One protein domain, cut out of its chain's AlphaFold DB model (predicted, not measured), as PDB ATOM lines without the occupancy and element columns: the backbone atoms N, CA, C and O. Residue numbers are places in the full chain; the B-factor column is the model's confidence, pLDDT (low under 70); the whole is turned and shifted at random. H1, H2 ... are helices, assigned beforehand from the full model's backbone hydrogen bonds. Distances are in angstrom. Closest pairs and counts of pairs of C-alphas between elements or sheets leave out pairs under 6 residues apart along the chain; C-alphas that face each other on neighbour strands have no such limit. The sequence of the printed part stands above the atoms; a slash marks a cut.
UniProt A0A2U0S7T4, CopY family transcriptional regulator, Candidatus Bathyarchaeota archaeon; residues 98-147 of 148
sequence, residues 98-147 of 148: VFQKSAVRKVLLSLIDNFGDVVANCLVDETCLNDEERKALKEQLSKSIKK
ATOM      1  N   VAL A  98      51.222 -56.180 -47.999       90.19
ATOM      2  CA  VAL A  98      50.686 -55.954 -46.651       90.19
ATOM      3  C   VAL A  98      51.465 -54.849 -45.941       90.19
ATOM      4  O   VAL A  98      50.849 -53.956 -45.351       90.19
ATOM      5  N   PHE A  99      52.798 -54.852 -46.055       90.81
ATOM      6  CA  PHE A  99      53.650 -53.782 -45.538       90.81
ATOM      7  C   PHE A  99      53.299 -52.437 -46.182       90.81
ATOM      8  O   PHE A  99      52.991 -51.488 -45.467       90.81
ATOM      9  N   GLN A 100      53.274 -52.362 -47.517       89.12
ATOM     10  CA  GLN A 100      52.986 -51.122 -48.249       89.12
ATOM     11  C   GLN A 100      51.625 -50.535 -47.868       89.12
ATOM     12  O   GLN A 100      51.526 -49.352 -47.541       89.12
ATOM     13  N   LYS A 101      50.577 -51.366 -47.845       87.56
ATOM     14  CA  LYS A 101      49.227 -50.935 -47.461       87.56
ATOM     15  C   LYS A 101      49.187 -50.423 -46.024       87.56
ATOM     16  O   LYS A 101      48.587 -49.381 -45.758       87.56
ATOM     17  N   SER A 102      49.825 -51.141 -45.103       86.94
ATOM     18  CA  SER A 102      49.901 -50.749 -43.692       86.94
ATOM     19  C   SER A 102      50.669 -49.442 -43.511       86.94
ATOM     20  O   SER A 102      50.247 -48.586 -42.734       86.94
ATOM     21  N   ALA A 103      51.752 -49.258 -44.266       88.00
ATOM     22  CA  ALA A 103      52.590 -48.075 -44.193       88.00
ATOM     23  C   ALA A 103      51.859 -46.816 -44.681       88.00
ATOM     24  O   ALA A 103      51.776 -45.824 -43.956       88.00
ATOM     25  N   VAL A 104      51.228 -46.895 -45.857       87.88
ATOM     26  CA  VAL A 104      50.386 -45.814 -46.396       87.88
ATOM     27  C   VAL A 104      49.238 -45.495 -45.440       87.88
ATOM     28  O   VAL A 104      48.981 -44.331 -45.146       87.88
ATOM     29  N   ARG A 105      48.573 -46.521 -44.890       86.44
ATOM     30  CA  ARG A 105      47.480 -46.328 -43.928       86.44
ATOM     31  C   ARG A 105      47.940 -45.582 -42.675       86.44
ATOM     32  O   ARG A 105      47.201 -44.724 -42.205       86.44
ATOM     33  N   LYS A 106      49.129 -45.882 -42.138       86.19
ATOM     34  CA  LYS A 106      49.679 -45.198 -40.954       86.19
ATOM     35  C   LYS A 106      49.888 -43.703 -41.218       86.19
ATOM     36  O   LYS A 106      49.490 -42.890 -40.390       86.19
ATOM     37  N   VAL A 107      50.435 -43.347 -42.383       88.56
ATOM     38  CA  VAL A 107      50.624 -41.941 -42.786       88.56
ATOM     39  C   VAL A 107      49.284 -41.237 -42.982       88.56
ATOM     40  O   VAL A 107      49.083 -40.166 -42.419       88.56
ATOM     41  N   LEU A 108      48.340 -41.851 -43.702       85.81
ATOM     42  CA  LEU A 108      47.007 -41.271 -43.907       85.81
ATOM     43  C   LEU A 108      46.271 -41.031 -42.587       85.81
ATOM     44  O   LEU A 108      45.692 -39.967 -42.409       85.81
ATOM     45  N   LEU A 109      46.311 -41.990 -41.656       85.38
ATOM     46  CA  LEU A 109      45.707 -41.816 -40.334       85.38
ATOM     47  C   LEU A 109      46.365 -40.670 -39.570       85.38
ATOM     48  O   LEU A 109      45.653 -39.826 -39.049       85.38
ATOM     49  N   SER A 110      47.698 -40.573 -39.582       87.44
ATOM     50  CA  SER A 110      48.388 -39.446 -38.951       87.44
ATOM     51  C   SER A 110      48.022 -38.102 -39.586       87.44
ATOM     52  O   SER A 110      47.913 -37.115 -38.868       87.44
ATOM     53  N   LEU A 111      47.841 -38.038 -40.907       88.44
ATOM     54  CA  LEU A 111      47.411 -36.812 -41.579       88.44
ATOM     55  C   LEU A 111      45.976 -36.447 -41.189       88.44
ATOM     56  O   LEU A 111      45.717 -35.302 -40.828       88.44
ATOM     57  N   ILE A 112      45.056 -37.413 -41.216       85.88
ATOM     58  CA  ILE A 112      43.653 -37.208 -40.830       85.88
ATOM     59  C   ILE A 112      43.553 -36.781 -39.362       85.88
ATOM     60  O   ILE A 112      42.838 -35.830 -39.063       85.88
ATOM     61  N   ASP A 113      44.288 -37.431 -38.462       85.75
ATOM     62  CA  ASP A 113      44.251 -37.130 -37.029       85.75
ATOM     63  C   ASP A 113      44.833 -35.734 -36.721       85.75
ATOM     64  O   ASP A 113      44.349 -35.059 -35.815       85.75
ATOM     65  N   ASN A 114      45.828 -35.272 -37.488       86.12
ATOM     66  CA  ASN A 114      46.486 -33.980 -37.254       86.12
ATOM     67  C   ASN A 114      45.819 -32.795 -37.972       86.12
ATOM     68  O   ASN A 114      45.918 -31.664 -37.499       86.12
ATOM     69  N   PHE A 115      45.184 -33.026 -39.124       85.56
ATOM     70  CA  PHE A 115      44.721 -31.956 -40.017       85.56
ATOM     71  C   PHE A 115      43.235 -32.069 -40.409       85.56
ATOM     72  O   PHE A 115      42.696 -31.139 -41.012       85.56
ATOM     73  N   GLY A 116      42.555 -33.168 -40.060       82.62
ATOM     74  CA  GLY A 116      41.106 -33.339 -40.203       82.62
ATOM     75  C   GLY A 116      40.578 -33.025 -41.604       82.62
ATOM     76  O   GLY A 116      41.026 -33.593 -42.603       82.62
ATOM     77  N   ASP A 117      39.629 -32.089 -41.674       80.56
ATOM     78  CA  ASP A 117      38.940 -31.694 -42.909       80.56
ATOM     79  C   ASP A 117      39.871 -31.091 -43.974       80.56
ATOM     80  O   ASP A 117      39.560 -31.160 -45.164       80.56
ATOM     81  N   VAL A 118      41.035 -30.552 -43.588       85.62
ATOM     82  CA  VAL A 118      42.026 -30.022 -44.543       85.62
ATOM     83  C   VAL A 118      42.505 -31.130 -45.481       85.62
ATOM     84  O   VAL A 118      42.577 -30.922 -46.688       85.62
ATOM     85  N   VAL A 119      42.746 -32.335 -44.955       85.44
ATOM     86  CA  VAL A 119      43.177 -33.491 -45.760       85.44
ATOM     87  C   VAL A 119      42.071 -33.937 -46.705       85.44
ATOM     88  O   VAL A 119      42.352 -34.267 -47.852       85.44
ATOM     89  N   ALA A 120      40.815 -33.928 -46.252       78.75
ATOM     90  CA  ALA A 120      39.683 -34.285 -47.101       78.75
ATOM     91  C   ALA A 120      39.514 -33.300 -48.268       78.75
ATOM     92  O   ALA A 120      39.265 -33.734 -49.390       78.75
ATOM     93  N   ASN A 121      39.687 -31.999 -48.017       80.56
ATOM     94  CA  ASN A 121      39.602 -30.967 -49.051       80.56
ATOM     95  C   ASN A 121      40.777 -31.038 -50.036       80.56
ATOM     96  O   ASN A 121      40.528 -31.096 -51.234       80.56
ATOM     97  N   CYS A 122      42.022 -31.156 -49.561       82.12
ATOM     98  CA  CYS A 122      43.179 -31.352 -50.444       82.12
ATOM     99  C   CYS A 122      43.056 -32.641 -51.269       82.12
ATOM    100  O   CYS A 122      43.284 -32.642 -52.464       82.12
ATOM    101  N   LEU A 123      42.626 -33.765 -50.689       79.94
ATOM    102  CA  LEU A 123      42.429 -34.983 -51.489       79.94
ATOM    103  C   LEU A 123      41.420 -34.764 -52.620       79.94
ATOM    104  O   LEU A 123      41.612 -35.252 -53.724       79.94
ATOM    105  N   VAL A 124      40.356 -34.022 -52.342       76.50
ATOM    106  CA  VAL A 124      39.302 -33.683 -53.297       76.50
ATOM    107  C   VAL A 124      39.771 -32.714 -54.389       76.50
ATOM    108  O   VAL A 124      39.195 -32.739 -55.479       76.50
ATOM    109  N   ASP A 125      40.733 -31.843 -54.097       77.00
ATOM    110  CA  ASP A 125      41.245 -30.818 -55.014       77.00
ATOM    111  C   ASP A 125      42.376 -31.369 -55.903       77.00
ATOM    112  O   ASP A 125      42.434 -31.061 -57.094       77.00
ATOM    113  N   GLU A 126      43.216 -32.253 -55.364       75.62
ATOM    114  CA  GLU A 126      44.387 -32.812 -56.044       75.62
ATOM    115  C   GLU A 126      44.066 -34.050 -56.890       75.62
ATOM    116  O   GLU A 126      44.808 -34.392 -57.815       75.62
ATOM    117  N   THR A 127      42.978 -34.762 -56.595       66.44
ATOM    118  CA  THR A 127      42.548 -35.863 -57.455       66.44
ATOM    119  C   THR A 127      41.867 -35.291 -58.702       66.44
ATOM    120  O   THR A 127      40.854 -34.610 -58.575       66.44
ATOM    121  N   CYS A 128      42.381 -35.594 -59.904       58.50
ATOM    122  CA  CYS A 128      41.753 -35.273 -61.202       58.50
ATOM    123  C   CYS A 128      40.458 -36.079 -61.443       58.50
ATOM    124  O   CYS A 128      40.283 -36.697 -62.491       58.50
ATOM    125  N   LEU A 129      39.585 -36.131 -60.445       62.72
ATOM    126  CA  LEU A 129      38.288 -36.772 -60.518       62.72
ATOM    127  C   LEU A 129      37.347 -35.856 -61.284       62.72
ATOM    128  O   LEU A 129      37.327 -34.639 -61.084       62.72
ATOM    129  N   ASN A 130      36.542 -36.455 -62.147       65.75
ATOM    130  CA  ASN A 130      35.385 -35.765 -62.700       65.75
ATOM    131  C   ASN A 130      34.373 -35.463 -61.564       65.75
ATOM    132  O   ASN A 130      34.424 -36.055 -60.481       65.75
ATOM    133  N   ASP A 131      33.470 -34.498 -61.774       68.25
ATOM    134  CA  ASP A 131      32.595 -33.980 -60.704       68.25
ATOM    135  C   ASP A 131      31.748 -35.072 -60.016       68.25
ATOM    136  O   ASP A 131      31.445 -34.972 -58.822       68.25
ATOM    137  N   GLU A 132      31.413 -36.148 -60.735       72.25
ATOM    138  CA  GLU A 132      30.701 -37.304 -60.184       72.25
ATOM    139  C   GLU A 132      31.568 -38.144 -59.239       72.25
ATOM    140  O   GLU A 132      31.147 -38.442 -58.115       72.25
ATOM    141  N   GLU A 133      32.798 -38.479 -59.637       66.62
ATOM    142  CA  GLU A 133      33.755 -39.208 -58.799       66.62
ATOM    143  C   GLU A 133      34.137 -38.396 -57.549       66.62
ATOM    144  O   GLU A 133      34.227 -38.945 -56.446       66.62
ATOM    145  N   ARG A 134      34.267 -37.069 -57.686       60.59
ATOM    146  CA  ARG A 134      34.551 -36.144 -56.576       60.59
ATOM    147  C   ARG A 134      33.408 -36.114 -55.556       60.59
ATOM    148  O   ARG A 134      33.647 -36.122 -54.345       60.59
ATOM    149  N   LYS A 135      32.154 -36.124 -56.022       68.06
ATOM    150  CA  LYS A 135      30.960 -36.184 -55.160       68.06
ATOM    151  C   LYS A 135      30.831 -37.540 -54.462       68.06
ATOM    152  O   LYS A 135      30.564 -37.576 -53.259       68.06
ATOM    153  N   ALA A 136      31.077 -38.636 -55.181       75.69
ATOM    154  CA  ALA A 136      31.059 -39.985 -54.620       75.69
ATOM    155  C   ALA A 136      32.125 -40.164 -53.523       75.69
ATOM    156  O   ALA A 136      31.824 -40.701 -52.452       75.69
ATOM    157  N   LEU A 137      33.339 -39.646 -53.738       69.06
ATOM    158  CA  LEU A 137      34.422 -39.714 -52.755       69.06
ATOM    159  C   LEU A 137      34.119 -38.876 -51.500       69.06
ATOM    160  O   LEU A 137      34.311 -39.360 -50.382       69.06
ATOM    161  N   LYS A 138      33.565 -37.661 -51.653       64.31
ATOM    162  CA  LYS A 138      33.086 -36.835 -50.522       64.31
ATOM    163  C   LYS A 138      32.007 -37.540 -49.699       64.31
ATOM    164  O   LYS A 138      32.028 -37.491 -48.466       64.31
ATOM    165  N   GLU A 139      31.062 -38.216 -50.349       73.50
ATOM    166  CA  GLU A 139      30.045 -39.001 -49.645       73.50
ATOM    167  C   GLU A 139      30.642 -40.190 -48.888       73.50
ATOM    168  O   GLU A 139      30.233 -40.462 -47.759       73.50
ATOM    169  N   GLN A 140      31.611 -40.897 -49.472       73.50
ATOM    170  CA  GLN A 140      32.274 -42.019 -48.807       73.50
ATOM    171  C   GLN A 140      33.097 -41.558 -47.597       73.50
ATOM    172  O   GLN A 140      32.959 -42.133 -46.516       73.50
ATOM    173  N   LEU A 141      33.873 -40.480 -47.736       68.25
ATOM    174  CA  LEU A 141      34.648 -39.898 -46.636       68.25
ATOM    175  C   LEU A 141      33.737 -39.391 -45.509       68.25
ATOM    176  O   LEU A 141      33.950 -39.740 -44.350       68.25
ATOM    177  N   SER A 142      32.669 -38.653 -45.827       59.75
ATOM    178  CA  SER A 142      31.732 -38.134 -44.814       59.75
ATOM    179  C   SER A 142      30.943 -39.232 -44.086       59.75
ATOM    180  O   SER A 142      30.695 -39.111 -42.884       59.75
ATOM    181  N   LYS A 143      30.595 -40.335 -44.764       65.00
ATOM    182  CA  LYS A 143      29.980 -41.523 -44.138       65.00
ATOM    183  C   LYS A 143      30.953 -42.257 -43.209       65.00
ATOM    184  O   LYS A 143      30.514 -42.817 -42.206       65.00
ATOM    185  N   SER A 144      32.250 -42.259 -43.519       57.38
ATOM    186  CA  SER A 144      33.279 -42.910 -42.699       57.38
ATOM    187  C   SER A 144      33.769 -42.055 -41.525       57.38
ATOM    188  O   SER A 144      34.083 -42.621 -40.482       57.38
ATOM    189  N   ILE A 145      33.781 -40.723 -41.652       53.16
ATOM    190  CA  ILE A 145      34.173 -39.793 -40.576       53.16
ATOM    191  C   ILE A 145      33.083 -39.695 -39.497       53.16
ATOM    192  O   ILE A 145      33.399 -39.665 -38.316       53.16
ATOM    193  N   LYS A 146      31.794 -39.741 -39.868       42.75
ATOM    194  CA  LYS A 146      30.664 -39.703 -38.913       42.75
ATOM    195  C   LYS A 146      30.433 -40.999 -38.123       42.75
ATOM    196  O   LYS A 146      29.517 -41.051 -37.307       42.75
ATOM    197  N   LYS A 147      31.185 -42.065 -38.406       43.81
ATOM    198  CA  LYS A 147      30.991 -43.395 -37.801       43.81
ATOM    199  C   LYS A 147      32.005 -43.720 -36.698       43.81
ATOM    200  O   LYS A 147      32.124 -44.885 -36.319       43.81
TER     201      LYS A 147
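AT A GLANCE: This is residues 98 to 147 of the 148 residues of the protein "CopY family transcriptional regulator" of Candidatus Bathyarchaeota archaeon (UniProt A0A2U0S7T4). A helical hairpin, H2 and H3 side by side and folded back on each other, has a longer helix, H1, leading into it as an arm that makes a wide V with the hairpin. H1 meets H2 at a corner near residues 111 to 119, and its first part, residues 98 to 107, sticks out with nothing packed on it. The printed part has 50 residues with three named helices, in the order H1, H2, H3, and no named strand; the class is all helix. The whole is only just loose, close to compact, with a radius of gyration of the C-alphas of 11.8 A, and the C-alphas span 32 by 22 by 18 A.

IN THESE COORDINATES: H1 holds residues 98 to 115 and is the longest helix, 25.6 A from first to last C-alpha; it begins with C-alpha 98 at (50.686, -55.954, -46.651). H2 holds residues 117 to 126 and measures 14.3 A from first to last C-alpha; C-alpha 117 is at (38.940, -31.694, -42.909). H3 holds residues 131 to 145, is 21.0 A long from first to last C-alpha, and ends with C-alpha 145 at (34.173, -39.793, -40.576).

HOW THE PARTS SIT: H1 and H2 only just touch, with 3 pairs of C-alphas within 8 A, and they touch only at the corner by their link. H1 touches H2 with residues 111 to 112 alone, and the closest C-alphas of the two helices are those of Ile 112 and Val 119, 6.2 A apart. Their lines stand at a steep tilt of 61 degrees, and they run opposite ways. H2 and H3 form a helical hairpin: they touch, with 5 pairs of C-alphas within 8 A, and run opposite ways at a shallow tilt of 22 degrees. The closest C-alphas of H2 and H3 are those of Val 124 and Arg 134, 6.3 A apart. H1 and H3 are apart. In H1, H2 and H3, every pair of O of residue i and N of residue i+4 is within hydrogen-bond range.

THE WHOLE: The two C-alphas farthest apart are those of Phe 99 and Asp 131, 32.6 A. Residues 98 to 107, which belong to H1, stand free; the body without them spans 28 by 22 by 12 A. The printed part has no cut, and both links, H1 to H2 and H2 to H3, are tight. The mean pLDDT of the printed part is 75.8; it is under 70 at residues 127 to 131, 133 to 135, 137 to 138 and 141 to 147.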